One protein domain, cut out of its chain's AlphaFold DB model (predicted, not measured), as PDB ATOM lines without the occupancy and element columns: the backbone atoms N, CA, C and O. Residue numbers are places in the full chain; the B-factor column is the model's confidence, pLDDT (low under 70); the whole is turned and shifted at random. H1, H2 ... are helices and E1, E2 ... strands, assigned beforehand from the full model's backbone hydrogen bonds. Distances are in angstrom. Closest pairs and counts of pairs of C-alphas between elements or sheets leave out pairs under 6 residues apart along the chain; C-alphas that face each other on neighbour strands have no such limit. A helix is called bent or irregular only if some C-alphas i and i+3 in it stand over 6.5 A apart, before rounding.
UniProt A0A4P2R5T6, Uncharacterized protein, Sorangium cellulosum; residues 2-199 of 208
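Overview. This is residues 2 to 199 of the 208 residues of an uncharacterized protein of Sorangium cellulosum (UniProt A0A4P2R5T6). A small antiparallel sheet, in the order E1, E2, E6, E5, sits in the middle, with H1 covering one face and H6 running over edge strand E5 on the opposite face. At one end of the domain H2, H4 and H5 form a helical cluster, with little H3 and the hairpin of E3 and E4; at the other end H7 and H8, joined by a long loop, make a loose arm, where residues 145 to 150 stick out. The printed part has 198 residues, with nine named helices and six named strands in the order H1, E1, E2, H2, H3, H4, E3, E4, H5, H6, H7, H8, E5, E6, H9; the class is mixed, helices and strands. The whole is compact, with a radius of gyration of the C-alphas of 17.8 A and spans of 59 by 42 by 31 A.

Arrangement. Begin at the sheet of E1, residues 28 to 31, E2, residues 45 to 48, E6, residues 183 to 186, and E5, residues 174 to 177. E1 and E2 are an antiparallel hairpin; look for N 31 and O 45, within hydrogen-bond range at 2.8 A. E2 and E6 are antiparallel, with N 46 and O 185 at 2.8 A. E5 and E6 are a hairpin too, with N 174 and O 186 at 2.8 A. H1, residues 2 to 17, is on this sheet over E2 and E6 at a height over the sheet of 8.3 A, along the strands at 17 degrees to E2 on the local plane; its closest C-alphas to E2 are Leu 14 and Tyr 47, 6.8 A apart. On the opposite face H6, residues 116 to 126, lies over E5 at a height over the sheet of 9.8 A, only just along it at 28 degrees on the local plane; the closest C-alphas are Glu 124 and Val 175, 5.6 A apart. H6 touches H9, residues 194 to 199, about perpendicular at 85 degrees, closest at the C-alphas of Ser 126 and Asp 199, 5.8 A. Now find the hub, H2, residues 56 to 67, which only grazes the sheet with residues 56 to 57. It touches H4, residues 79 to 88, the same way at a tilt of 36 degrees, only just steep, closest at the C-alphas of Ala 59 and Leu 82, 6.0 A. With residues 58 to 62 alone it touches H5, residues 105 to 113, opposite ways at a shallow tilt of 24 degrees, closest at the C-alphas of Leu 58 and Val 108, 6.5 A. With residues 60 to 64 alone it touches H3, residues 71 to 74, closest at the C-alphas of His 64 and Val 71, 6.0 A. E3, residues 94 to 96, and E4, residues 102 to 104, are an antiparallel hairpin with N 95 and O 103 at 2.9 A; the C-alphas of His 66 and Ile 95, the closest of H2 and E3, are 5.9 A apart. H7, residues 131 to 148, and H1 are near each other; H7 and H8, residues 161 to 170, are close but not clearly touching, the C-alphas of Trp 133 and His 170 being 5.7 A apart. Every O i to N i+4 pair is within hydrogen-bond range in H1, H2, H4, H5, H6, H8 and H9, against 11 of 14 in H7; H3 is too short for such a pair.

Along the chain. Find C-alpha 2 at (26.844, -12.297, 4.485); from there H1 runs 22.3 A to C-alpha 17. H2 measures 15.4 A, H4 14.1 A, H5 12.5 A, H6 15.2 A and H8 14.1 A. Find C-alpha 131 at (33.317, -4.767, 21.646), where H7 begins its 26.5 A; it is irregular, C-alphas 135 and 138 being 7.2 A apart, with a kink of 28 degrees near residue 139. E1 measures 10.9 A and E2 10.7 A. H9 ends at C-alpha 199, (37.793, 9.655, 15.306).

Size, cuts and confidence. The two C-alphas farthest apart are those of His 91 and Gly 150, 60.2 A. The printed part has no cut. The links E1 to E2 and H7 to H8 are long, at 13 and 12 residues. The mean pLDDT of the printed part is 86.7; look for values under 70 at residues 2 to 7, 17 to 25 and 32 to 36.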
ATOM      1  N   ALA A   2      26.784 -12.974   5.792       58.22
ATOM      2  CA  ALA A   2      26.844 -12.297   4.485       58.22
ATOM      3  C   ALA A   2      27.467 -10.893   4.570       58.22
ATOM      4  O   ALA A   2      28.099 -10.453   3.628       58.22
ATOM      5  N   SER A   3      27.361 -10.224   5.721       59.22
ATOM      6  CA  SER A   3      28.040  -8.954   5.980       59.22
ATOM      7  C   SER A   3      29.571  -9.032   5.924       59.22
ATOM      8  O   SER A   3      30.192  -8.120   5.397       59.22
ATOM      9  N   LEU A   4      30.171 -10.114   6.437       60.97
ATOM     10  CA  LEU A   4      31.618 -10.342   6.359       60.97
ATOM     11  C   LEU A   4      32.028 -10.618   4.911       60.97
ATOM     12  O   LEU A   4      32.951  -9.988   4.424       60.97
ATOM     13  N   VAL A   5      31.269 -11.466   4.208       66.75
ATOM     14  CA  VAL A   5      31.513 -11.792   2.792       66.75
ATOM     15  C   VAL A   5      31.393 -10.557   1.899       66.75
ATOM     16  O   VAL A   5      32.261 -10.313   1.080       66.75
ATOM     17  N   VAL A   6      30.364  -9.726   2.084       68.50
ATOM     18  CA  VAL A   6      30.187  -8.486   1.311       68.50
ATOM     19  C   VAL A   6      31.320  -7.495   1.580       68.50
ATOM     20  O   VAL A   6      31.761  -6.805   0.666       68.50
ATOM     21  N   GLN A   7      31.788  -7.405   2.824       66.69
ATOM     22  CA  GLN A   7      32.909  -6.542   3.187       66.69
ATOM     23  C   GLN A   7      34.224  -7.043   2.572       66.69
ATOM     24  O   GLN A   7      34.944  -6.245   1.976       66.69
ATOM     25  N   GLU A   8      34.479  -8.352   2.642       76.62
ATOM     26  CA  GLU A   8      35.613  -9.016   1.989       76.62
ATOM     27  C   GLU A   8      35.553  -8.843   0.459       76.62
ATOM     28  O   GLU A   8      36.550  -8.457  -0.136       76.62
ATOM     29  N   ASP A   9      34.388  -9.006  -0.177       75.56
ATOM     30  CA  ASP A   9      34.197  -8.831  -1.626       75.56
ATOM     31  C   ASP A   9      34.418  -7.381  -2.087       75.56
ATOM     32  O   ASP A   9      35.003  -7.143  -3.148       75.56
ATOM     33  N   VAL A  10      33.942  -6.397  -1.312       74.75
ATOM     34  CA  VAL A  10      34.175  -4.971  -1.595       74.75
ATOM     35  C   VAL A  10      35.659  -4.656  -1.477       74.75
ATOM     36  O   VAL A  10      36.209  -4.011  -2.370       74.75
ATOM     37  N   GLU A  11      36.316  -5.131  -0.422       75.19
ATOM     38  CA  GLU A  11      37.763  -5.000  -0.271       75.19
ATOM     39  C   GLU A  11      38.497  -5.641  -1.459       75.19
ATOM     40  O   GLU A  11      39.297  -4.977  -2.117       75.19
ATOM     41  N   ASP A  12      38.173  -6.883  -1.810       78.62
ATOM     42  CA  ASP A  12      38.793  -7.612  -2.917       78.62
ATOM     43  C   ASP A  12      38.615  -6.894  -4.263       78.62
ATOM     44  O   ASP A  12      39.556  -6.795  -5.060       78.62
ATOM     45  N   LEU A  13      37.420  -6.359  -4.526       74.75
ATOM     46  CA  LEU A  13      37.129  -5.573  -5.723       74.75
ATOM     47  C   LEU A  13      37.973  -4.294  -5.765       74.75
ATOM     48  O   LEU A  13      38.606  -4.012  -6.786       74.75
ATOM     49  N   LEU A  14      37.997  -3.525  -4.675       73.56
ATOM     50  CA  LEU A  14      38.745  -2.269  -4.606       73.56
ATOM     51  C   LEU A  14      40.254  -2.505  -4.707       73.56
ATOM     52  O   LEU A  14      40.941  -1.789  -5.435       73.56
ATOM     53  N   LEU A  15      40.775  -3.559  -4.080       74.62
ATOM     54  CA  LEU A  15      42.177  -3.958  -4.202       74.62
ATOM     55  C   LEU A  15      42.569  -4.274  -5.645       74.62
ATOM     56  O   LEU A  15      43.658  -3.895  -6.085       74.62
ATOM     57  N   ARG A  16      41.684  -4.930  -6.403       73.00
ATOM     58  CA  ARG A  16      41.904  -5.204  -7.831       73.00
ATOM     59  C   ARG A  16      41.873  -3.929  -8.673       73.00
ATOM     60  O   ARG A  16      42.633  -3.841  -9.636       73.00
ATOM     61  N   LEU A  17      41.063  -2.931  -8.313       67.38
ATOM     62  CA  LEU A  17      41.079  -1.611  -8.964       67.38
ATOM     63  C   LEU A  17      42.359  -0.825  -8.656       67.38
ATOM     64  O   LEU A  17      42.867  -0.115  -9.522       67.38
ATOM     65  N   CYS A  18      42.921  -1.009  -7.462       62.28
ATOM     66  CA  CYS A  18      44.204  -0.441  -7.051       62.28
ATOM     67  C   CYS A  18      45.433  -1.213  -7.569       62.28
ATOM     68  O   CYS A  18      46.567  -0.883  -7.193       62.28
ATOM     69  N   ALA A  19      45.237  -2.260  -8.381       59.75
ATOM     70  CA  ALA A  19      46.315  -3.121  -8.841       59.75
ATOM     71  C   ALA A  19      47.385  -2.328  -9.626       59.75
ATOM     72  O   ALA A  19      47.056  -1.435 -10.409       59.75
ATOM     73  N   PRO A  20      48.675  -2.685  -9.484       52.28
ATOM     74  CA  PRO A  20      49.828  -1.929  -9.995       52.28
ATOM     75  C   PRO A  20      50.002  -1.962 -11.527       52.28
ATOM     76  O   PRO A  20      51.093  -1.704 -12.037       52.28
ATOM     77  N   GLY A  21      48.959  -2.301 -12.289       54.97
ATOM     78  CA  GLY A  21      49.021  -2.348 -13.744       54.97
ATOM     79  C   GLY A  21      49.370  -0.980 -14.336       54.97
ATOM     80  O   GLY A  21      48.858   0.051 -13.907       54.97
ATOM     81  N   ALA A  22      50.214  -0.974 -15.371       45.94
ATOM     82  CA  ALA A  22      50.722   0.221 -16.058       45.94
ATOM     83  C   ALA A  22      49.637   1.171 -16.616       45.94
ATOM     84  O   ALA A  22      49.938   2.281 -17.055       45.94
ATOM     85  N   SER A  23      48.366   0.768 -16.592       50.72
ATOM     86  CA  SER A  23      47.227   1.615 -16.910       50.72
ATOM     87  C   SER A  23      46.635   2.218 -15.628       50.72
ATOM     88  O   SER A  23      45.631   1.722 -15.121       50.72
ATOM     89  N   ARG A  24      47.219   3.315 -15.124       58.06
ATOM     90  CA  ARG A  24      46.635   4.193 -14.084       58.06
ATOM     91  C   ARG A  24      45.346   4.881 -14.578       58.06
ATOM     92  O   ARG A  24      45.273   6.102 -14.646       58.06
ATOM     93  N   ARG A  25      44.348   4.118 -15.025       65.00
ATOM     94  CA  ARG A  25      43.119   4.676 -15.614       65.00
ATOM     95  C   ARG A  25      42.178   5.231 -14.555       65.00
ATOM     96  O   ARG A  25      41.430   6.147 -14.868       65.00
ATOM     97  N   VAL A  26      42.220   4.697 -13.335       72.25
ATOM     98  CA  VAL A  26      41.357   5.146 -12.243       72.25
ATOM     99  C   VAL A  26      42.211   5.422 -11.013       72.25
ATOM    100  O   VAL A  26      42.836   4.516 -10.469       72.25
ATOM    101  N   THR A  27      42.289   6.691 -10.624       77.44
ATOM    102  CA  THR A  27      43.157   7.175  -9.537       77.44
ATOM    103  C   THR A  27      42.438   7.263  -8.200       77.44
ATOM    104  O   THR A  27      43.080   7.197  -7.160       77.44
ATOM    105  N   THR A  28      41.115   7.377  -8.220       83.31
ATOM    106  CA  THR A  28      40.266   7.400  -7.034       83.31
ATOM    107  C   THR A  28      38.896   6.836  -7.381       83.31
ATOM    108  O   THR A  28      38.472   6.884  -8.541       83.31
ATOM    109  N   GLY A  29      38.197   6.308  -6.390       82.56
ATOM    110  CA  GLY A  29      36.816   5.880  -6.533       82.56
ATOM    111  C   GLY A  29      36.228   5.454  -5.201       82.56
ATOM    112  O   GLY A  29      36.881   5.519  -4.160       82.56
ATOM    113  N   GLY A  30      34.981   5.000  -5.232       80.44
ATOM    114  CA  GLY A  30      34.292   4.540  -4.039       80.44
ATOM    115  C   GLY A  30      33.169   3.562  -4.337       80.44
ATOM    116  O   GLY A  30      32.697   3.451  -5.469       80.44
ATOM    117  N   CYS A  31      32.755   2.838  -3.303       72.44
ATOM    118  CA  CYS A  31      31.641   1.905  -3.340       72.44
ATOM    119  C   CYS A  31      30.478   2.463  -2.514       72.44
ATOM    120  O   CYS A  31      30.622   2.790  -1.334       72.44
ATOM    121  N   THR A  32      29.309   2.565  -3.143       68.94
ATOM    122  CA  THR A  32      28.076   3.095  -2.552       68.94
ATOM    123  C   THR A  32      26.917   2.135  -2.801       68.94
ATOM    124  O   THR A  32      26.865   1.449  -3.820       68.94
ATOM    125  N   LYS A  33      25.958   2.102  -1.868       63.44
ATOM    126  CA  LYS A  33      24.710   1.331  -1.989       63.44
ATOM    127  C   LYS A  33      23.778   1.883  -3.081       63.44
ATOM    128  O   LYS A  33      22.882   1.175  -3.533       63.44
ATOM    129  N   LEU A  34      23.939   3.149  -3.471       51.38
ATOM    130  CA  LEU A  34      23.037   3.877  -4.369       51.38
ATOM    131  C   LEU A  34      23.773   4.261  -5.655       51.38
ATOM    132  O   LEU A  34      24.938   4.629  -5.603       51.38
ATOM    133  N   GLY A  35      23.093   4.214  -6.804       55.25
ATOM    134  CA  GLY A  35      23.669   4.441  -8.142       55.25
ATOM    135  C   GLY A  35      24.234   5.845  -8.438       55.25
ATOM    136  O   GLY A  35      24.450   6.162  -9.605       55.25
ATOM    137  N   HIS A  36      24.462   6.680  -7.421       64.44
ATOM    138  CA  HIS A  36      25.095   7.997  -7.515       64.44
ATOM    139  C   HIS A  36      26.231   8.112  -6.494       64.44
ATOM    140  O   HIS A  36      26.099   7.630  -5.363       64.44
ATOM    141  N   TRP A  37      27.334   8.755  -6.882       74.31
ATOM    142  CA  TRP A  37      28.471   8.983  -5.997       74.31
ATOM    143  C   TRP A  37      28.135  10.137  -5.038       74.31
ATOM    144  O   TRP A  37      28.165  11.304  -5.416       74.31
ATOM    145  N   GLY A  38      27.746   9.799  -3.803       85.19
ATOM    146  CA  GLY A  38      27.555  10.774  -2.719       85.19
ATOM    147  C   GLY A  38      28.882  11.243  -2.114       85.19
ATOM    148  O   GLY A  38      29.953  10.852  -2.585       85.19
ATOM    149  N   ALA A  39      28.818  12.036  -1.039       92.06
ATOM    150  CA  ALA A  39      30.004  12.457  -0.290       92.06
ATOM    151  C   ALA A  39      30.886  11.243   0.076       92.06
ATOM    152  O   ALA A  39      30.381  10.300   0.688       92.06
ATOM    153  N   PRO A  40      32.191  11.237  -0.262       93.44
ATOM    154  CA  PRO A  40      33.085  10.117   0.042       93.44
ATOM    155  C   PRO A  40      33.110   9.668   1.513       93.44
ATOM    156  O   PRO A  40      33.225   8.478   1.788       93.44
ATOM    157  N   ILE A  41      32.933  10.578   2.473       94.12
ATOM    158  CA  ILE A  41      32.844  10.207   3.899       94.12
ATOM    159  C   ILE A  41      31.490   9.584   4.285       94.12
ATOM    160  O   ILE A  41      31.352   9.002   5.356       94.12
ATOM    161  N   GLU A  42      30.477   9.659   3.425       92.31
ATOM    162  CA  GLU A  42      29.139   9.098   3.660       92.31
ATOM    163  C   GLU A  42      28.892   7.764   2.945       92.31
ATOM    164  O   GLU A  42      27.817   7.172   3.092       92.31
ATOM    165  N   ILE A  43      29.868   7.272   2.185       90.12
ATOM    166  CA  ILE A  43      29.797   5.965   1.524       90.12
ATOM    167  C   ILE A  43      30.554   4.904   2.330       90.12
ATOM    168  O   ILE A  43      31.196   5.212   3.333       90.12
ATOM    169  N   GLY A  44      30.414   3.637   1.929       89.31
ATOM    170  CA  GLY A  44      30.957   2.499   2.675       89.31
ATOM    171  C   GLY A  44      32.419   2.194   2.362       89.31
ATOM    172  O   GLY A  44      33.079   1.542   3.162       89.31
ATOM    173  N   ALA A  45      32.942   2.645   1.220       90.50
ATOM    174  CA  ALA A  45      34.349   2.450   0.893       90.50
ATOM    175  C   ALA A  45      34.868   3.467  -0.132       90.50
ATOM    176  O   ALA A  45      34.137   3.857  -1.044       90.50
ATOM    177  N   THR A  46      36.141   3.833  -0.012       91.94
ATOM    178  CA  THR A  46      36.898   4.682  -0.939       91.94
ATOM    179  C   THR A  46      38.267   4.070  -1.215       91.94
ATOM    180  O   THR A  46      38.796   3.266  -0.441       91.94
ATOM    181  N   TYR A  47      38.864   4.440  -2.341       90.19
ATOM    182  CA  TYR A  47      40.248   4.106  -2.630       90.19
ATOM    183  C   TYR A  47      40.958   5.256  -3.328       90.19
ATOM    184  O   TYR A  47      40.349   6.027  -4.073       90.19
ATOM    185  N   HIS A  48      42.273   5.307  -3.130       89.69
ATOM    186  CA  HIS A  48      43.164   6.277  -3.749       89.69
ATOM    187  C   HIS A  48      44.429   5.572  -4.223       89.69
ATOM    188  O   HIS A  48      45.071   4.833  -3.475       89.69
ATOM    189  N   ALA A  49      44.817   5.813  -5.473       85.81
ATOM    190  CA  ALA A  49      46.015   5.233  -6.076       85.81
ATOM    191  C   ALA A  49      47.306   5.741  -5.416       85.81
ATOM    192  O   ALA A  49      48.335   5.074  -5.506       85.81
ATOM    193  N   THR A  50      47.241   6.891  -4.740       87.81
ATOM    194  CA  THR A  50      48.334   7.441  -3.938       87.81
ATOM    195  C   THR A  50      47.816   7.800  -2.554       87.81
ATOM    196  O   THR A  50      46.824   8.512  -2.423       87.81
ATOM    197  N   ALA A  51      48.513   7.360  -1.511       86.94
ATOM    198  CA  ALA A  51      48.109   7.601  -0.129       86.94
ATOM    199  C   ALA A  51      48.062   9.101   0.244       86.94
ATOM    200  O   ALA A  51      47.310   9.501   1.127       86.94
ATOM    201  N   THR A  52      48.797   9.953  -0.483       89.31
ATOM    202  CA  THR A  52      48.745  11.419  -0.342       89.31
ATOM    203  C   THR A  52      47.391  12.022  -0.701       89.31
ATOM    204  O   THR A  52      47.097  13.138  -0.291       89.31
ATOM    205  N   GLU A  53      46.573  11.308  -1.472       90.81
ATOM    206  CA  GLU A  53      45.256  11.771  -1.894       90.81
ATOM    207  C   GLU A  53      44.142  11.325  -0.943       90.81
ATOM    208  O   GLU A  53      42.997  11.666  -1.187       90.81
ATOM    209  N   VAL A  54      44.423  10.637   0.172       93.44
ATOM    210  CA  VAL A  54      43.359  10.178   1.090       93.44
ATOM    211  C   VAL A  54      42.480  11.321   1.613       93.44
ATOM    212  O   VAL A  54      41.263  11.191   1.715       93.44
ATOM    213  N   VAL A  55      43.075  12.494   1.858       95.62
ATOM    214  CA  VAL A  55      42.363  13.693   2.330       95.62
ATOM    215  C   VAL A  55      41.389  14.265   1.296       95.62
ATOM    216  O   VAL A  55      40.506  15.063   1.619       95.62
ATOM    217  N   ARG A  56      41.497  13.821   0.041       95.06
ATOM    218  CA  ARG A  56      40.555  14.145  -1.026       95.06
ATOM    219  C   ARG A  56      39.131  13.740  -0.673       95.06
ATOM    220  O   ARG A  56      38.211  14.424  -1.106       95.06
ATOM    221  N   ASP A  57      38.946  12.696   0.135       95.19
ATOM    222  CA  ASP A  57      37.619  12.279   0.589       95.19
ATOM    223  C   ASP A  57      36.922  13.392   1.378       95.19
ATOM    224  O   ASP A  57      35.763  13.700   1.096       95.19
ATOM    225  N   LEU A  58      37.631  14.062   2.296       96.06
ATOM    226  CA  LEU A  58      37.097  15.213   3.031       96.06
ATOM    227  C   LEU A  58      36.820  16.396   2.102       96.06
ATOM    228  O   LEU A  58      35.746  16.990   2.167       96.06
ATOM    229  N   ALA A  59      37.754  16.720   1.206       96.38
ATOM    230  CA  ALA A  59      37.613  17.877   0.327       96.38
ATOM    231  C   ALA A  59      36.481  17.704  -0.708       96.38
ATOM    232  O   ALA A  59      35.711  18.632  -0.950       96.38
ATOM    233  N   LEU A  60      36.327  16.511  -1.290       95.19
ATOM    234  CA  LEU A  60      35.207  16.187  -2.178       95.19
ATOM    235  C   LEU A  60      33.880  16.123  -1.419       95.19
ATOM    236  O   LEU A  60      32.864  16.551  -1.957       95.19
ATOM    237  N   SER A  61      33.882  15.627  -0.178       95.44
ATOM    238  CA  SER A  61      32.682  15.640   0.669       95.44
ATOM    239  C   SER A  61      32.249  17.066   0.990       95.44
ATOM    240  O   SER A  61      31.063  17.362   0.907       95.44
ATOM    241  N   TRP A  62      33.197  17.965   1.273       96.62
ATOM    242  CA  TRP A  62      32.922  19.392   1.428       96.62
ATOM    243  C   TRP A  62      32.289  19.975   0.174       96.62
ATOM    244  O   TRP A  62      31.204  20.531   0.243       96.62
ATOM    245  N   VAL A  63      32.927  19.805  -0.982       93.62
ATOM    246  CA  VAL A  63      32.407  20.304  -2.261       93.62
ATOM    247  C   VAL A  63      31.000  19.772  -2.548       93.62
ATOM    248  O   VAL A  63      30.143  20.517  -3.013       93.62
ATOM    249  N   HIS A  64      30.739  18.504  -2.242       93.88
ATOM    250  CA  HIS A  64      29.420  17.918  -2.428       93.88
ATOM    251  C   HIS A  64      28.367  18.509  -1.489       93.88
ATOM    252  O   HIS A  64      27.293  18.894  -1.935       93.88
ATOM    253  N   LEU A  65      28.670  18.581  -0.192       94.50
ATOM    254  CA  LEU A  65      27.698  18.936   0.845       94.50
ATOM    255  C   LEU A  65      27.532  20.452   1.024       94.50
ATOM    256  O   LEU A  65      26.454  20.904   1.398       94.50
ATOM    257  N   HIS A  66      28.585  21.232   0.776       95.38
ATOM    258  CA  HIS A  66      28.579  22.690   0.886       95.38
ATOM    259  C   HIS A  66      28.166  23.364  -0.428       95.38
ATOM    260  O   HIS A  66      27.305  24.240  -0.419       95.38
ATOM    261  N   ASP A  67      28.774  22.969  -1.553       92.19
ATOM    262  CA  ASP A  67      28.552  23.641  -2.843       92.19
ATOM    263  C   ASP A  67      27.409  23.009  -3.661       92.19
ATOM    264  O   ASP A  67      27.106  23.506  -4.747       92.19
ATOM    265  N   ASP A  68      26.809  21.911  -3.179       90.81
ATOM    266  CA  ASP A  68      25.820  21.087  -3.904       90.81
ATOM    267  C   ASP A  68      26.346  20.577  -5.266       90.81
ATOM    268  O   ASP A  68      25.605  20.367  -6.232       90.81
ATOM    269  N   ASP A  69      27.668  20.394  -5.380       89.81
ATOM    270  CA  ASP A  69      28.290  19.904  -6.608       89.81
ATOM    271  C   ASP A  69      28.307  18.372  -6.659       89.81
ATOM    272  O   ASP A  69      28.323  17.656  -5.656       89.81
ATOM    273  N   LYS A  70      28.339  17.834  -7.873       86.31
ATOM    274  CA  LYS A  70      28.411  16.396  -8.101       86.31
ATOM    275  C   LYS A  70      29.842  15.913  -7.929       86.31
ATOM    276  O   LYS A  70      30.744  16.399  -8.618       86.31
ATOM    277  N   VAL A  71      30.044  14.902  -7.084       85.62
ATOM    278  CA  VAL A  71      31.372  14.318  -6.849       85.62
ATOM    279  C   VAL A  71      31.987  13.836  -8.161       85.62
ATOM    280  O   VAL A  71      33.162  14.088  -8.399       85.62
ATOM    281  N   GLU A  72      31.199  13.269  -9.080       82.12
ATOM    282  CA  GLU A  72      31.688  12.802 -10.384       82.12
ATOM    283  C   GLU A  72      32.298  13.928 -11.236       82.12
ATOM    284  O   GLU A  72      33.189  13.684 -12.048       82.12
ATOM    285  N   ARG A  73      31.826  15.171 -11.061       85.31
ATOM    286  CA  ARG A  73      32.349  16.351 -11.768       85.31
ATOM    287  C   ARG A  73      33.588  16.915 -11.080       85.31
ATOM    288  O   ARG A  73      34.529  17.321 -11.759       85.31
ATOM    289  N   ALA A  74      33.601  16.915  -9.749       87.12
ATOM    290  CA  ALA A  74      34.709  17.423  -8.946       87.12
ATOM    291  C   ALA A  74      35.879  16.426  -8.817       87.12
ATOM    292  O   ALA A  74      37.008  16.833  -8.539       87.12
ATOM    293  N   ALA A  75      35.648  15.134  -9.070       83.25
ATOM    294  CA  ALA A  75      36.627  14.063  -8.888       83.25
ATOM    295  C   ALA A  75      37.903  14.231  -9.729       83.25
ATOM    296  O   ALA A  75      38.938  13.686  -9.353       83.25
ATOM    297  N   GLY A  76      37.865  15.007 -10.819       85.00
ATOM    298  CA  GLY A  76      39.033  15.315 -11.652       85.00
ATOM    299  C   GLY A  76      39.862  16.535 -11.220       85.00
ATOM    300  O   GLY A  76      40.885  16.810 -11.839       85.00
ATOM    301  N   LEU A  77      39.445  17.292 -10.197       90.75
ATOM    302  CA  LEU A  77      40.122  18.531  -9.780       90.75
ATOM    303  C   LEU A  77      41.475  18.266  -9.093       90.75
ATOM    304  O   LEU A  77      41.658  17.254  -8.429       90.75
ATOM    305  N   SER A  78      42.448  19.170  -9.177       92.31
ATOM    306  CA  SER A  78      43.659  19.020  -8.350       92.31
ATOM    307  C   SER A  78      43.333  19.194  -6.860       92.31
ATOM    308  O   SER A  78      42.317  19.796  -6.503       92.31
ATOM    309  N   MET A  79      44.199  18.695  -5.970       94.06
ATOM    310  CA  MET A  79      44.055  18.961  -4.532       94.06
ATOM    311  C   MET A  79      44.082  20.461  -4.212       94.06
ATOM    312  O   MET A  79      43.307  20.902  -3.372       94.06
ATOM    313  N   ASP A  80      44.877  21.256  -4.934       95.62
ATOM    314  CA  ASP A  80      44.896  22.718  -4.782       95.62
ATOM    315  C   ASP A  80      43.558  23.359  -5.171       95.62
ATOM    316  O   ASP A  80      43.071  24.255  -4.484       95.62
ATOM    317  N   ALA A  81      42.928  22.882  -6.250       95.94
ATOM    318  CA  ALA A  81      41.618  23.369  -6.673       95.94
ATOM    319  C   ALA A  81      40.522  22.988  -5.667       95.94
ATOM    320  O   ALA A  81      39.653  23.805  -5.369       95.94
ATOM    321  N   LEU A  82      40.575  21.774  -5.110       95.56
ATOM    322  CA  LEU A  82      39.664  21.362  -4.042       95.56
ATOM    323  C   LEU A  82      39.878  22.197  -2.777       95.56
ATOM    324  O   LEU A  82      38.910  22.709  -2.219       95.56
ATOM    325  N   ARG A  83      41.134  22.417  -2.371       97.12
ATOM    326  CA  ARG A  83      41.482  23.290  -1.246       97.12
ATOM    327  C   ARG A  83      40.928  24.696  -1.446       97.12
ATOM    328  O   ARG A  83      40.315  25.225  -0.530       97.12
ATOM    329  N   ALA A  84      41.102  25.284  -2.630       97.31
ATOM    330  CA  ALA A  84      40.605  26.624  -2.928       97.31
ATOM    331  C   ALA A  84      39.077  26.729  -2.794       97.31
ATOM    332  O   ALA A  84      38.576  27.761  -2.359       97.31
ATOM    333  N   ARG A  85      38.329  25.664  -3.118       96.25
ATOM    334  CA  ARG A  85      36.872  25.629  -2.910       96.25
ATOM    335  C   ARG A  85      36.496  25.591  -1.434       96.25
ATOM    336  O   ARG A  85      35.610  26.333  -1.026       96.25
ATOM    337  N   VAL A  86      37.194  24.784  -0.633       97.31
ATOM    338  CA  VAL A  86      37.007  24.779   0.827       97.31
ATOM    339  C   VAL A  86      37.347  26.157   1.402       97.31
ATOM    340  O   VAL A  86      36.578  26.725   2.170       97.31
ATOM    341  N   ASP A  87      38.473  26.733   0.983       97.50
ATOM    342  CA  ASP A  87      38.959  28.023   1.468       97.50
ATOM    343  C   ASP A  87      38.054  29.197   1.050       97.50
ATOM    344  O   ASP A  87      37.909  30.163   1.794       97.50
ATOM    345  N   ALA A  88      37.363  29.107  -0.086       97.06
ATOM    346  CA  ALA A  88      36.419  30.134  -0.525       97.06
ATOM    347  C   ALA A  88      35.158  30.237   0.355       97.06
ATOM    348  O   ALA A  88      34.463  31.255   0.305       97.06
ATOM    349  N   ALA A  89      34.843  29.213   1.152       96.94
ATOM    350  CA  ALA A  89      33.698  29.257   2.052       96.94
ATOM    351  C   ALA A  89      33.907  30.277   3.195       96.94
ATOM    352  O   ALA A  89      35.046  30.542   3.588       96.94
ATOM    353  N   PRO A  90      32.831  30.853   3.767       96.69
ATOM    354  CA  PRO A  90      32.945  31.761   4.905       96.69
ATOM    355  C   PRO A  90      33.631  31.108   6.112       96.69
ATOM    356  O   PRO A  90      33.456  29.918   6.372       96.69
ATOM    357  N   HIS A  91      34.365  31.900   6.894       95.75
ATOM    358  CA  HIS A  91      34.948  31.425   8.151       95.75
ATOM    359  C   HIS A  91      33.860  30.888   9.093       95.75
ATOM    360  O   HIS A  91      32.840  31.547   9.311       95.75
ATOM    361  N   GLY A  92      34.098  29.715   9.680       94.38
ATOM    362  CA  GLY A  92      33.138  29.039  10.551       94.38
ATOM    363  C   GLY A  92      31.974  28.372   9.815       94.38
ATOM    364  O   GLY A  92      31.052  27.893  10.477       94.38
ATOM    365  N   ALA A  93      31.999  28.320   8.476       97.25
ATOM    366  CA  ALA A  93      31.078  27.494   7.704       97.25
ATOM    367  C   ALA A  93      31.216  26.021   8.105       97.25
ATOM    368  O   ALA A  93      32.298  25.552   8.475       97.25
ATOM    369  N   ARG A  94      30.105  25.288   8.026       96.88
ATOM    370  CA  ARG A  94      30.033  23.874   8.390       96.88
ATOM    371  C   ARG A  94      29.192  23.106   7.392       96.88
ATOM    372  O   ARG A  94      28.218  23.640   6.866       96.88
ATOM    373  N   ILE A  95      29.553  21.849   7.187       95.44
ATOM    374  CA  ILE A  95      28.728  20.869   6.483       95.44
ATOM    375  C   ILE A  95      28.118  19.914   7.501       95.44
ATOM    376  O   ILE A  95      28.800  19.480   8.429       95.44
ATOM    377  N   ALA A  96      26.845  19.580   7.317       94.25
ATOM    378  CA  ALA A  96      26.218  18.491   8.046       94.25
ATOM    379  C   ALA A  96      26.517  17.180   7.319       94.25
ATOM    380  O   ALA A  96      26.292  17.076   6.114       94.25
ATOM    381  N   VAL A  97      26.999  16.186   8.056       90.81
ATOM    382  CA  VAL A  97      27.211  14.831   7.543       90.81
ATOM    383  C   VAL A  97      26.151  13.885   8.090       90.81
ATOM    384  O   VAL A  97      25.512  14.130   9.123       90.81
ATOM    385  N   LYS A  98      25.948  12.768   7.400       84.00
ATOM    386  CA  LYS A  98      24.975  11.746   7.773       84.00
ATOM    387  C   LYS A  98      25.182  11.298   9.222       84.00
ATOM    388  O   LYS A  98      26.260  10.857   9.610       84.00
ATOM    389  N   GLY A  99      24.114  11.399  10.013       77.88
ATOM    390  CA  GLY A  99      24.157  11.220  11.469       77.88
ATOM    391  C   GLY A  99      24.057  12.531  12.258       77.88
ATOM    392  O   GLY A  99      23.925  12.479  13.474       77.88
ATOM    393  N   GLY A 100      24.048  13.686  11.580       81.94
ATOM    394  CA  GLY A 100      23.829  15.000  12.195       81.94
ATOM    395  C   GLY A 100      25.080  15.630  12.805       81.94
ATOM    396  O   GLY A 100      24.974  16.672  13.442       81.94
ATOM    397  N   ALA A 101      26.249  15.014  12.620       88.06
ATOM    398  CA  ALA A 101      27.515  15.638  12.972       88.06
ATOM    399  C   ALA A 101      27.835  16.781  11.997       88.06
ATOM    400  O   ALA A 101      27.353  16.800  10.861       88.06
ATOM    401  N   GLU A 102      28.657  17.725  12.441       93.81
ATOM    402  CA  GLU A 102      29.095  18.858  11.630       93.81
ATOM    403  C   GLU A 102      30.612  18.835  11.459       93.81
ATOM    404  O   GLU A 102      31.345  18.535  12.401       93.81
ATOM    405  N   VAL A 103      31.084  19.205  10.269       95.31
ATOM    406  CA  VAL A 103      32.513  19.411   9.990       95.31
ATOM    407  C   VAL A 103      32.713  20.856   9.582       95.31
ATOM    408  O   VAL A 103      32.033  21.337   8.675       95.31
ATOM    409  N   SER A 104      33.621  21.562  10.252       97.19
ATOM    410  CA  SER A 104      33.923  22.949   9.913       97.19
ATOM    411  C   SER A 104      34.881  23.057   8.733       97.19
ATOM    412  O   SER A 104      35.704  22.175   8.479       97.19
ATOM    413  N   ARG A 105      34.806  24.198   8.049       97.44
ATOM    414  CA  ARG A 105      35.759  24.607   7.015       97.44
ATOM    415  C   ARG A 105      37.196  24.500   7.519       97.44
ATOM    416  O   ARG A 105      38.062  23.962   6.837       97.44
ATOM    417  N   GLU A 106      37.439  25.004   8.723       98.19
ATOM    418  CA  GLU A 106      38.762  25.054   9.341       98.19
ATOM    419  C   GLU A 106      39.304  23.650   9.622       98.19
ATOM    420  O   GLU A 106      40.472  23.392   9.341       98.19
ATOM    421  N   ALA A 107      38.453  22.724  10.079       97.69
ATOM    422  CA  ALA A 107      38.841  21.331  10.290       97.69
ATOM    423  C   ALA A 107      39.246  20.651   8.973       97.69
ATOM    424  O   ALA A 107      40.257  19.954   8.919       97.69
ATOM    425  N   VAL A 108      38.499  20.893   7.888       97.69
ATOM    426  CA  VAL A 108      38.837  20.351   6.562       97.69
ATOM    427  C   VAL A 108      40.161  20.922   6.056       97.69
ATOM    428  O   VAL A 108      41.006  20.164   5.588       97.69
ATOM    429  N   LEU A 109      40.385  22.233   6.175       98.19
ATOM    430  CA  LEU A 109      41.648  22.855   5.759       98.19
ATOM    431  C   LEU A 109      42.836  22.359   6.587       98.19
ATOM    432  O   LEU A 109      43.869  22.016   6.017       98.19
ATOM    433  N   GLN A 110      42.677  22.244   7.907       98.06
ATOM    434  CA  GLN A 110      43.714  21.704   8.785       98.06
ATOM    435  C   GLN A 110      44.020  20.233   8.462       98.06
ATOM    436  O   GLN A 110      45.184  19.833   8.473       98.06
ATOM    437  N   ALA A 111      43.009  19.434   8.110       97.56
ATOM    438  CA  ALA A 111      43.219  18.072   7.628       97.56
ATOM    439  C   ALA A 111      43.994  18.049   6.297       97.56
ATOM    440  O   ALA A 111      44.901  17.235   6.148       97.56
ATOM    441  N   ILE A 112      43.696  18.957   5.356       97.06
ATOM    442  CA  ILE A 112      44.444  19.100   4.088       97.06
ATOM    443  C   ILE A 112      45.908  19.491   4.345       97.06
ATOM    444  O   ILE A 112      46.794  19.018   3.636       97.06
ATOM    445  N   ASP A 113      46.169  20.325   5.351       96.81
ATOM    446  CA  ASP A 113      47.524  20.721   5.762       96.81
ATOM    447  C   ASP A 113      48.273  19.645   6.554       96.81
ATOM    448  O   ASP A 113      49.495  19.717   6.714       96.81
ATOM    449  N   THR A 114      47.564  18.633   7.053       97.56
ATOM    450  CA  THR A 114      48.172  17.550   7.818       97.56
ATOM    451  C   THR A 114      49.002  16.668   6.891       97.56
ATOM    452  O   THR A 114      48.561  16.262   5.815       97.56
ATOM    453  N   ALA A 115      50.222  16.332   7.320       95.88
ATOM    454  CA  ALA A 115      51.091  15.444   6.559       95.88
ATOM    455  C   ALA A 115      50.361  14.116   6.264       95.88
ATOM    456  O   ALA A 115      49.872  13.487   7.207       95.88
ATOM    457  N   PRO A 116      50.320  13.629   5.006       93.50
ATOM    458  CA  PRO A 116      49.500  12.467   4.669       93.50
ATOM    459  C   PRO A 116      49.809  11.212   5.487       93.50
ATOM    460  O   PRO A 116      48.899  10.468   5.826       93.50
ATOM    461  N   ALA A 117      51.077  10.994   5.848       94.25
ATOM    462  CA  ALA A 117      51.466   9.877   6.709       94.25
ATOM    463  C   ALA A 117      50.822   9.967   8.101       94.25
ATOM    464  O   ALA A 117      50.283   8.977   8.575       94.25
ATOM    465  N   VAL A 118      50.805  11.159   8.705       97.44
ATOM    466  CA  VAL A 118      50.204  11.403  10.027       97.44
ATOM    467  C   VAL A 118      48.687  11.211   9.977       97.44
ATOM    468  O   VAL A 118      48.110  10.598  10.871       97.44
ATOM    469  N   LEU A 119      48.044  11.684   8.906       96.88
ATOM    470  CA  LEU A 119      46.611  11.479   8.700       96.88
ATOM    471  C   LEU A 119      46.262   9.991   8.552       96.88
ATOM    472  O   LEU A 119      45.292   9.517   9.137       96.88
ATOM    473  N   LEU A 120      47.070   9.247   7.794       96.31
ATOM    474  CA  LEU A 120      46.897   7.806   7.623       96.31
ATOM    475  C   LEU A 120      47.131   7.035   8.920       96.31
ATOM    476  O   LEU A 120      46.338   6.151   9.226       96.31
ATOM    477  N   ASP A 121      48.162   7.386   9.691       97.56
ATOM    478  CA  ASP A 121      48.424   6.773  10.996       97.56
ATOM    479  C   ASP A 121      47.217   6.968  11.939       97.56
ATOM    480  O   ASP A 121      46.817   6.038  12.638       97.56
ATOM    481  N   ALA A 122      46.583   8.149  11.924       98.06
ATOM    482  CA  ALA A 122      45.383   8.422  12.716       98.06
ATOM    483  C   ALA A 122      44.150   7.638  12.235       98.06
ATOM    484  O   ALA A 122      43.394   7.120  13.059       98.06
ATOM    485  N   LEU A 123      43.954   7.506  10.917       97.88
ATOM    486  CA  LEU A 123      42.897   6.662  10.344       97.88
ATOM    487  C   LEU A 123      43.092   5.190  10.735       97.88
ATOM    488  O   LEU A 123      42.145   4.534  11.158       97.88
ATOM    489  N   GLU A 124      44.317   4.671  10.649       97.19
ATOM    490  CA  GLU A 124      44.647   3.300  11.059       97.19
ATOM    491  C   GLU A 124      44.415   3.083  12.557       97.19
ATOM    492  O   GLU A 124      43.810   2.085  12.946       97.19
ATOM    493  N   ALA A 125      44.826   4.038  13.397       97.06
ATOM    494  CA  ALA A 125      44.592   3.991  14.840       97.06
ATOM    495  C   ALA A 125      43.098   4.048  15.211       97.06
ATOM    496  O   ALA A 125      42.705   3.504  16.242       97.06
ATOM    497  N   SER A 126      42.272   4.669  14.366       96.56
ATOM    498  CA  SER A 126      40.820   4.789  14.561       96.56
ATOM    499  C   SER A 126      40.041   3.565  14.070       96.56
ATOM    500  O   SER A 126      38.877   3.387  14.415       96.56
ATOM    501  N   ALA A 127      40.660   2.677  13.289       95.12
ATOM    502  CA  ALA A 127      39.999   1.524  12.676       95.12
ATOM    503  C   ALA A 127      39.830   0.318  13.626       95.12
ATOM    504  O   ALA A 127      39.865  -0.839  13.198       95.12
ATOM    505  N   LEU A 128      39.661   0.559  14.928       90.38
ATOM    506  CA  LEU A 128      39.511  -0.501  15.921       90.38
ATOM    507  C   LEU A 128      38.066  -1.027  15.935       90.38
ATOM    508  O   LEU A 128      37.139  -0.239  16.118       90.38
ATOM    509  N   PRO A 129      37.844  -2.351  15.806       86.31
ATOM    510  CA  PRO A 129      36.515  -2.924  15.996       86.31
ATOM    511  C   PRO A 129      36.019  -2.656  17.417       86.31
ATOM    512  O   PRO A 129      36.815  -2.752  18.358       86.31
ATOM    513  N   ASP A 130      34.728  -2.370  17.573       89.44
ATOM    514  CA  ASP A 130      34.108  -2.234  18.891       89.44
ATOM    515  C   ASP A 130      33.851  -3.595  19.559       89.44
ATOM    516  O   ASP A 130      34.015  -4.663  18.957       89.44
ATOM    517  N   ASP A 131      33.487  -3.558  20.839       92.44
ATOM    518  CA  ASP A 131      33.317  -4.767  21.646       92.44
ATOM    519  C   ASP A 131      32.114  -5.612  21.201       92.44
ATOM    520  O   ASP A 131      32.182  -6.842  21.260       92.44
ATOM    521  N   ASP A 132      31.053  -4.981  20.689       91.31
ATOM    522  CA  ASP A 132      29.869  -5.679  20.183       91.31
ATOM    523  C   ASP A 132      30.202  -6.477  18.916       91.31
ATOM    524  O   ASP A 132      29.774  -7.626  18.767       91.31
ATOM    525  N   TRP A 133      31.023  -5.921  18.021       91.56
ATOM    526  CA  TRP A 133      31.540  -6.645  16.865       91.56
ATOM    527  C   TRP A 133      32.493  -7.771  17.270       91.56
ATOM    528  O   TRP A 133      32.332  -8.913  16.823       91.56
ATOM    529  N   ARG A 134      33.458  -7.485  18.156       91.94
ATOM    530  CA  ARG A 134      34.427  -8.483  18.649       91.94
ATOM    531  C   ARG A 134      33.744  -9.677  19.310       91.94
ATOM    532  O   ARG A 134      34.238 -10.795  19.190       91.94
ATOM    533  N   ALA A 135      32.615  -9.459  19.983       91.81
ATOM    534  CA  ALA A 135      31.852 -10.520  20.631       91.81
ATOM    535  C   ALA A 135      31.224 -11.510  19.633       91.81
ATOM    536  O   ALA A 135      31.083 -12.692  19.952       91.81
ATOM    537  N   VAL A 136      30.846 -11.057  18.431       88.69
ATOM    538  CA  VAL A 136      30.115 -11.883  17.449       88.69
ATOM    539  C   VAL A 136      30.986 -12.418  16.312       88.69
ATOM    540  O   VAL A 136      30.639 -13.431  15.700       88.69
ATOM    541  N   GLU A 137      32.110 -11.766  16.013       88.44
ATOM    542  CA  GLU A 137      32.971 -12.113  14.879       88.44
ATOM    543  C   GLU A 137      33.516 -13.555  14.922       88.44
ATOM    544  O   GLU A 137      33.406 -14.239  13.898       88.44
ATOM    545  N   PRO A 138      34.044 -14.081  16.051       91.38
ATOM    546  CA  PRO A 138      34.591 -15.439  16.086       91.38
ATOM    547  C   PRO A 138      33.554 -16.497  15.708       91.38
ATOM    548  O   PRO A 138      33.826 -17.376  14.890       91.38
ATOM    549  N   TYR A 139      32.333 -16.355  16.231       88.00
ATOM    550  CA  TYR A 139      31.222 -17.251  15.924       88.00
ATOM    551  C   TYR A 139      30.805 -17.153  14.452       88.00
ATOM    552  O   TYR A 139      30.576 -18.163  13.786       88.00
ATOM    553  N   ALA A 140      30.762 -15.936  13.902       86.12
ATOM    554  CA  ALA A 140      30.467 -15.740  12.488       86.12
ATOM    555  C   ALA A 140      31.524 -16.394  11.578       86.12
ATOM    556  O   ALA A 140      31.157 -16.990  10.565       86.12
ATOM    557  N   ARG A 141      32.815 -16.321  11.935       87.31
ATOM    558  CA  ARG A 141      33.909 -16.966  11.186       87.31
ATOM    559  C   ARG A 141      33.863 -18.489  11.269       87.31
ATOM    560  O   ARG A 141      34.074 -19.151  10.255       87.31
ATOM    561  N   GLU A 142      33.544 -19.043  12.434       88.75
ATOM    562  CA  GLU A 142      33.362 -20.487  12.608       88.75
ATOM    563  C   GLU A 142      32.228 -21.020  11.720       88.75
ATOM    564  O   GLU A 142      32.421 -21.991  10.988       88.75
ATOM    565  N   ILE A 143      31.086 -20.326  11.693       85.19
ATOM    566  CA  ILE A 143      29.970 -20.677  10.806       85.19
ATOM    567  C   ILE A 143      30.389 -20.631   9.331       85.19
ATOM    568  O   ILE A 143      30.060 -21.548   8.581       85.19
ATOM    569  N   MET A 144      31.122 -19.596   8.902       83.81
ATOM    570  CA  MET A 144      31.590 -19.500   7.511       83.81
ATOM    571  C   MET A 144      32.475 -20.685   7.122       83.81
ATOM    572  O   MET A 144      32.326 -21.225   6.028       83.81
ATOM    573  N   LYS A 145      33.352 -21.128   8.029       88.12
ATOM    574  CA  LYS A 145      34.189 -22.310   7.810       88.12
ATOM    575  C   LYS A 145      33.348 -23.583   7.676       88.12
ATOM    576  O   LYS A 145      33.535 -24.328   6.721       88.12
ATOM    577  N   ILE A 146      32.395 -23.797   8.585       87.38
ATOM    578  CA  ILE A 146      31.483 -24.953   8.561       87.38
ATOM    579  C   ILE A 146      30.699 -25.008   7.236       87.38
ATOM    580  O   ILE A 146      30.528 -26.074   6.645       87.38
ATOM    581  N   ILE A 147      30.261 -23.855   6.731       84.62
ATOM    582  CA  ILE A 147      29.560 -23.750   5.444       84.62
ATOM    583  C   ILE A 147      30.496 -24.032   4.267       84.62
ATOM    584  O   ILE A 147      30.112 -24.765   3.359       84.62
ATOM    585  N   ALA A 148      31.727 -23.515   4.290       85.38
ATOM    586  CA  ALA A 148      32.731 -23.816   3.269       85.38
ATOM    587  C   ALA A 148      33.074 -25.320   3.206       85.38
ATOM    588  O   ALA A 148      33.410 -25.833   2.140       85.38
ATOM    589  N   GLU A 149      32.937 -26.036   4.325       91.19
ATOM    590  CA  GLU A 149      33.117 -27.490   4.439       91.19
ATOM    591  C   GLU A 149      31.871 -28.304   4.022       91.19
ATOM    592  O   GLU A 149      31.889 -29.534   4.066       91.19
ATOM    593  N   GLY A 150      30.803 -27.644   3.558       88.25
ATOM    594  CA  GLY A 150      29.633 -28.289   2.953       88.25
ATOM    595  C   GLY A 150      28.448 -28.507   3.893       88.25
ATOM    596  O   GLY A 150      27.567 -29.312   3.584       88.25
ATOM    597  N   ALA A 151      28.399 -27.816   5.035       85.94
ATOM    598  CA  ALA A 151      27.235 -27.869   5.911       85.94
ATOM    599  C   ALA A 151      25.965 -27.317   5.231       85.94
ATOM    600  O   ALA A 151      26.041 -26.382   4.429       85.94
ATOM    601  N   PRO A 152      24.777 -27.862   5.561       81.56
ATOM    602  CA  PRO A 152      23.518 -27.361   5.026       81.56
ATOM    603  C   PRO A 152      23.280 -25.906   5.446       81.56
ATOM    604  O   PRO A 152      23.426 -25.547   6.615       81.56
ATOM    605  N   VAL A 153      22.879 -25.083   4.479       81.25
ATOM    606  CA  VAL A 153      22.536 -23.670   4.676       81.25
ATOM    607  C   VAL A 153      21.024 -23.472   4.640       81.25
ATOM    608  O   VAL A 153      20.308 -24.157   3.909       81.25
ATOM    609  N   HIS A 154      20.545 -22.513   5.426       76.31
ATOM    610  CA  HIS A 154      19.167 -22.040   5.384       76.31
ATOM    611  C   HIS A 154      19.150 -20.571   4.975       76.31
ATOM    612  O   HIS A 154      20.000 -19.795   5.423       76.31
ATOM    613  N   ASP A 155      18.161 -20.187   4.172       72.31
ATOM    614  CA  ASP A 155      17.953 -18.791   3.813       72.31
ATOM    615  C   ASP A 155      17.463 -18.014   5.037       72.31
ATOM    616  O   ASP A 155      16.426 -18.318   5.630       72.31
ATOM    617  N   VAL A 156      18.231 -16.997   5.420       72.69
ATOM    618  CA  VAL A 156      17.886 -16.071   6.500       72.69
ATOM    619  C   VAL A 156      17.721 -14.687   5.897       72.69
ATOM    620  O   VAL A 156      18.586 -14.218   5.157       72.69
ATOM    621  N   ASP A 157      16.629 -14.007   6.242       76.38
ATOM    622  CA  ASP A 157      16.454 -12.606   5.878       76.38
ATOM    623  C   ASP A 157      17.449 -11.728   6.655       76.38
ATOM    624  O   ASP A 157      17.322 -11.495   7.860       76.38
ATOM    625  N   LEU A 158      18.454 -11.224   5.943       71.25
ATOM    626  CA  LEU A 158      19.459 -10.304   6.476       71.25
ATOM    627  C   LEU A 158      19.059  -8.835   6.298       71.25
ATOM    628  O   LEU A 158      19.798  -7.935   6.681       71.25
ATOM    629  N   THR A 159      17.878  -8.553   5.750       75.69
ATOM    630  CA  THR A 159      17.356  -7.187   5.610       75.69
ATOM    631  C   THR A 159      16.533  -6.738   6.814       75.69
ATOM    632  O   THR A 159      16.033  -5.611   6.846       75.69
ATOM    633  N   THR A 160      16.442  -7.572   7.857       86.19
ATOM    634  CA  THR A 160      15.764  -7.186   9.096       86.19
ATOM    635  C   THR A 160      16.365  -5.907   9.678       86.19
ATOM    636  O   THR A 160      17.581  -5.720   9.752       86.19
ATOM    637  N   ARG A 161      15.497  -5.018  10.172       87.75
ATOM    638  CA  ARG A 161      15.904  -3.715  10.721       87.75
ATOM    639  C   ARG A 161      16.948  -3.829  11.837       87.75
ATOM    640  O   ARG A 161      17.792  -2.950  11.970       87.75
ATOM    641  N   LYS A 162      16.885  -4.893  12.646       88.12
ATOM    642  CA  LYS A 162      17.847  -5.142  13.729       88.12
ATOM    643  C   LYS A 162      19.236  -5.470  13.178       88.12
ATOM    644  O   LYS A 162      20.211  -4.921  13.675       88.12
ATOM    645  N   HIS A 163      19.317  -6.313  12.148       86.44
ATOM    646  CA  HIS A 163      20.585  -6.646  11.504       86.44
ATOM    647  C   HIS A 163      21.206  -5.425  10.820       86.44
ATOM    648  O   HIS A 163      22.373  -5.127  11.044       86.44
ATOM    649  N   VAL A 164      20.405  -4.678  10.053       88.31
ATOM    650  CA  VAL A 164      20.867  -3.456   9.376       88.31
ATOM    651  C   VAL A 164      21.432  -2.454  10.383       88.31
ATOM    652  O   VAL A 164      22.550  -1.988  10.198       88.31
ATOM    653  N   ARG A 165      20.717  -2.187  11.484       90.38
ATOM    654  CA  ARG A 165      21.183  -1.273  12.539       90.38
ATOM    655  C   ARG A 165      22.474  -1.728  13.200       90.38
ATOM    656  O   ARG A 165      23.346  -0.904  13.433       90.38
ATOM    657  N   PHE A 166      22.599  -3.026  13.479       90.94
ATOM    658  CA  PHE A 166      23.834  -3.566  14.038       90.94
ATOM    659  C   PHE A 166      25.023  -3.268  13.117       90.94
ATOM    660  O   PHE A 166      26.061  -2.812  13.572       90.94
ATOM    661  N   LEU A 167      24.857  -3.445  11.805       90.25
ATOM    662  CA  LEU A 167      25.912  -3.153  10.832       90.25
ATOM    663  C   LEU A 167      26.211  -1.657  10.707       90.25
ATOM    664  O   LEU A 167      27.376  -1.282  10.643       90.25
ATOM    665  N   GLU A 168      25.181  -0.808  10.698       90.06
ATOM    666  CA  GLU A 168      25.334   0.655  10.689       90.06
ATOM    667  C   GLU A 168      26.162   1.157  11.882       90.06
ATOM    668  O   GLU A 168      26.872   2.151  11.754       90.06
ATOM    669  N   GLN A 169      26.071   0.472  13.025       90.88
ATOM    670  CA  GLN A 169      26.683   0.887  14.286       90.88
ATOM    671  C   GLN A 169      28.031   0.220  14.563       90.88
ATOM    672  O   GLN A 169      28.912   0.876  15.113       90.88
ATOM    673  N   HIS A 170      28.196  -1.045  14.164       92.00
ATOM    674  CA  HIS A 170      29.275  -1.900  14.670       92.00
ATOM    675  C   HIS A 170      30.180  -2.504  13.598       92.00
ATOM    676  O   HIS A 170      31.227  -3.053  13.926       92.00
ATOM    677  N   ALA A 171      29.835  -2.405  12.308       91.00
ATOM    678  CA  ALA A 171      30.703  -2.956  11.266       91.00
ATOM    679  C   ALA A 171      32.106  -2.318  11.310       91.00
ATOM    680  O   ALA A 171      32.197  -1.090  11.354       91.00
ATOM    681  N   PRO A 172      33.195  -3.100  11.290       93.00
ATOM    682  CA  PRO A 172      34.532  -2.583  11.494       93.00
ATOM    683  C   PRO A 172      34.969  -1.775  10.279       93.00
ATOM    684  O   PRO A 172      34.460  -1.947   9.164       93.00
ATOM    685  N   TYR A 173      35.937  -0.905  10.513       93.75
ATOM    686  CA  TYR A 173      36.634  -0.184   9.467       93.75
ATOM    687  C   TYR A 173      37.901  -0.937   9.063       93.75
ATOM    688  O   TYR A 173      38.559  -1.574   9.883       93.75
ATOM    689  N   HIS A 174      38.260  -0.830   7.792       92.69
ATOM    690  CA  HIS A 174      39.516  -1.312   7.249       92.69
ATOM    691  C   HIS A 174      40.241  -0.149   6.594       92.69
ATOM    692  O   HIS A 174      39.715   0.486   5.681       92.69
ATOM    693  N   VAL A 175      41.460   0.101   7.059       94.25
ATOM    694  CA  VAL A 175      42.394   1.052   6.460       94.25
ATOM    695  C   VAL A 175      43.587   0.247   5.989       94.25
ATOM    696  O   VAL A 175      44.248  -0.417   6.786       94.25
ATOM    697  N   ARG A 176      43.829   0.239   4.678       91.38
ATOM    698  CA  ARG A 176      44.838  -0.631   4.077       91.38
ATOM    699  C   ARG A 176      45.749   0.149   3.148       91.38
ATOM    700  O   ARG A 176      45.334   0.572   2.070       91.38
ATOM    701  N   ARG A 177      47.019   0.281   3.541       91.00
ATOM    702  CA  ARG A 177      48.099   0.717   2.645       91.00
ATOM    703  C   ARG A 177      48.417  -0.388   1.649       91.00
ATOM    704  O   ARG A 177      48.472  -1.568   1.997       91.00
ATOM    705  N   LEU A 178      48.642   0.000   0.403       86.38
ATOM    706  CA  LEU A 178      48.856  -0.930  -0.696       86.38
ATOM    707  C   LEU A 178      50.325  -0.930  -1.123       86.38
ATOM    708  O   LEU A 178      50.955   0.128  -1.118       86.38
ATOM    709  N   PRO A 179      50.877  -2.074  -1.577       82.69
ATOM    710  CA  PRO A 179      52.244  -2.131  -2.101       82.69
ATOM    711  C   PRO A 179      52.507  -1.164  -3.267       82.69
ATOM    712  O   PRO A 179      53.647  -0.791  -3.515       82.69
ATOM    713  N   SER A 180      51.454  -0.744  -3.976       80.56
ATOM    714  CA  SER A 180      51.510   0.259  -5.044       80.56
ATOM    715  C   SER A 180      51.724   1.698  -4.550       80.56
ATOM    716  O   SER A 180      51.950   2.581  -5.374       80.56
ATOM    717  N   GLY A 181      51.651   1.949  -3.237       85.25
ATOM    718  CA  GLY A 181      51.655   3.290  -2.640       85.25
ATOM    719  C   GLY A 181      50.261   3.914  -2.491       85.25
ATOM    720  O   GLY A 181      50.154   5.051  -2.032       85.25
ATOM    721  N   GLY A 182      49.207   3.185  -2.866       88.38
ATOM    722  CA  GLY A 182      47.814   3.582  -2.665       88.38
ATOM    723  C   GLY A 182      47.277   3.247  -1.274       88.38
ATOM    724  O   GLY A 182      47.954   2.628  -0.451       88.38
ATOM    725  N   VAL A 183      46.028   3.635  -1.033       91.81
ATOM    726  CA  VAL A 183      45.290   3.340   0.199       91.81
ATOM    727  C   VAL A 183      43.830   3.026  -0.109       91.81
ATOM    728  O   VAL A 183      43.244   3.580  -1.038       91.81
ATOM    729  N   MET A 184      43.248   2.136   0.686       92.31
ATOM    730  CA  MET A 184      41.823   1.826   0.691       92.31
ATOM    731  C   MET A 184      41.247   2.083   2.084       92.31
ATOM    732  O   MET A 184      41.854   1.677   3.078       92.31
ATOM    733  N   LEU A 185      40.070   2.708   2.131       94.25
ATOM    734  CA  LEU A 185      39.220   2.800   3.316       94.25
ATOM    735  C   LEU A 185      37.937   2.019   3.033       94.25
ATOM    736  O   LEU A 185      37.307   2.233   2.000       94.25
ATOM    737  N   ALA A 186      37.530   1.119   3.920       92.69
ATOM    738  CA  ALA A 186      36.322   0.326   3.720       92.69
ATOM    739  C   ALA A 186      35.609   0.003   5.034       92.69
ATOM    740  O   ALA A 186      36.217  -0.082   6.096       92.69
ATOM    741  N   THR A 187      34.303  -0.203   4.949       91.44
ATOM    742  CA  THR A 187      33.446  -0.790   5.975       91.44
ATOM    743  C   THR A 187      32.265  -1.483   5.292       91.44
ATOM    744  O   THR A 187      32.178  -1.545   4.062       91.44
ATOM    745  N   HIS A 188      31.329  -2.013   6.073       88.00
ATOM    746  CA  HIS A 188      30.117  -2.608   5.529       88.00
ATOM    747  C   HIS A 188      29.297  -1.569   4.736       88.00
ATOM    748  O   HIS A 188      29.090  -0.468   5.240       88.00
ATOM    749  N   PRO A 189      28.686  -1.906   3.580       83.00
ATOM    750  CA  PRO A 189      27.913  -0.963   2.748       83.00
ATOM    751  C   PRO A 189      26.697  -0.271   3.395       83.00
ATOM    752  O   PRO A 189      26.015   0.525   2.749       83.00
ATOM    753  N   TYR A 190      26.361  -0.617   4.638       85.62
ATOM    754  CA  TYR A 190      25.312   0.056   5.417       85.62
ATOM    755  C   TYR A 190      25.880   1.136   6.336       85.62
ATOM    756  O   TYR A 190      25.155   2.059   6.698       85.62
ATOM    757  N   ARG A 191      27.168   1.056   6.667       89.44
ATOM    758  CA  ARG A 191      27.883   2.021   7.491       89.44
ATOM    759  C   ARG A 191      28.563   3.065   6.603       89.44
ATOM    760  O   ARG A 191      28.854   2.815   5.436       89.44
ATOM    761  N   THR A 192      28.764   4.255   7.154       92.19
ATOM    762  CA  THR A 192      29.498   5.347   6.507       92.19
ATOM    763  C   THR A 192      30.945   5.369   6.991       92.19
ATOM    764  O   THR A 192      31.233   4.940   8.112       92.19
ATOM    765  N   LEU A 193      31.854   5.913   6.183       94.56
ATOM    766  CA  LEU A 193      33.230   6.194   6.602       94.56
ATOM    767  C   LEU A 193      33.339   7.374   7.585       94.56
ATOM    768  O   LEU A 193      34.404   7.583   8.155       94.56
ATOM    769  N   TRP A 194      32.269   8.141   7.811       95.44
ATOM    770  CA  TRP A 194      32.323   9.343   8.642       95.44
ATOM    771  C   TRP A 194      32.844   9.090  10.066       95.44
ATOM    772  O   TRP A 194      33.770   9.795  10.445       95.44
ATOM    773  N   PRO A 195      32.354   8.106  10.847       94.94
ATOM    774  CA  PRO A 195      32.899   7.866  12.184       94.94
ATOM    775  C   PRO A 195      34.409   7.582  12.195       94.94
ATOM    776  O   PRO A 195      35.107   8.123  13.041       94.94
ATOM    777  N   LEU A 196      34.933   6.846  11.204       96.44
ATOM    778  CA  LEU A 196      36.380   6.637  11.048       96.44
ATOM    779  C   LEU A 196      37.132   7.965  10.881       96.44
ATOM    780  O   LEU A 196      38.171   8.181  11.499       96.44
ATOM    781  N   TRP A 197      36.607   8.856  10.037       97.38
ATOM    782  CA  TRP A 197      37.177  10.187   9.835       97.38
ATOM    783  C   TRP A 197      37.050  11.064  11.079       97.38
ATOM    784  O   TRP A 197      38.009  11.742  11.430       97.38
ATOM    785  N   ALA A 198      35.902  11.050  11.752       96.31
ATOM    786  CA  ALA A 198      35.663  11.829  12.961       96.31
ATOM    787  C   ALA A 198      36.659  11.458  14.069       96.31
ATOM    788  O   ALA A 198      37.297  12.343  14.637       96.31
ATOM    789  N   ASP A 199      36.849  10.159  14.310       96.44
ATOM    790  CA  ASP A 199      37.793   9.655  15.306       96.44
ATOM    791  C   ASP A 199      39.238  10.027  14.937       96.44
ATOM    792  O   ASP A 199      39.988  10.512  15.783       96.44
TER     793      ASP A 199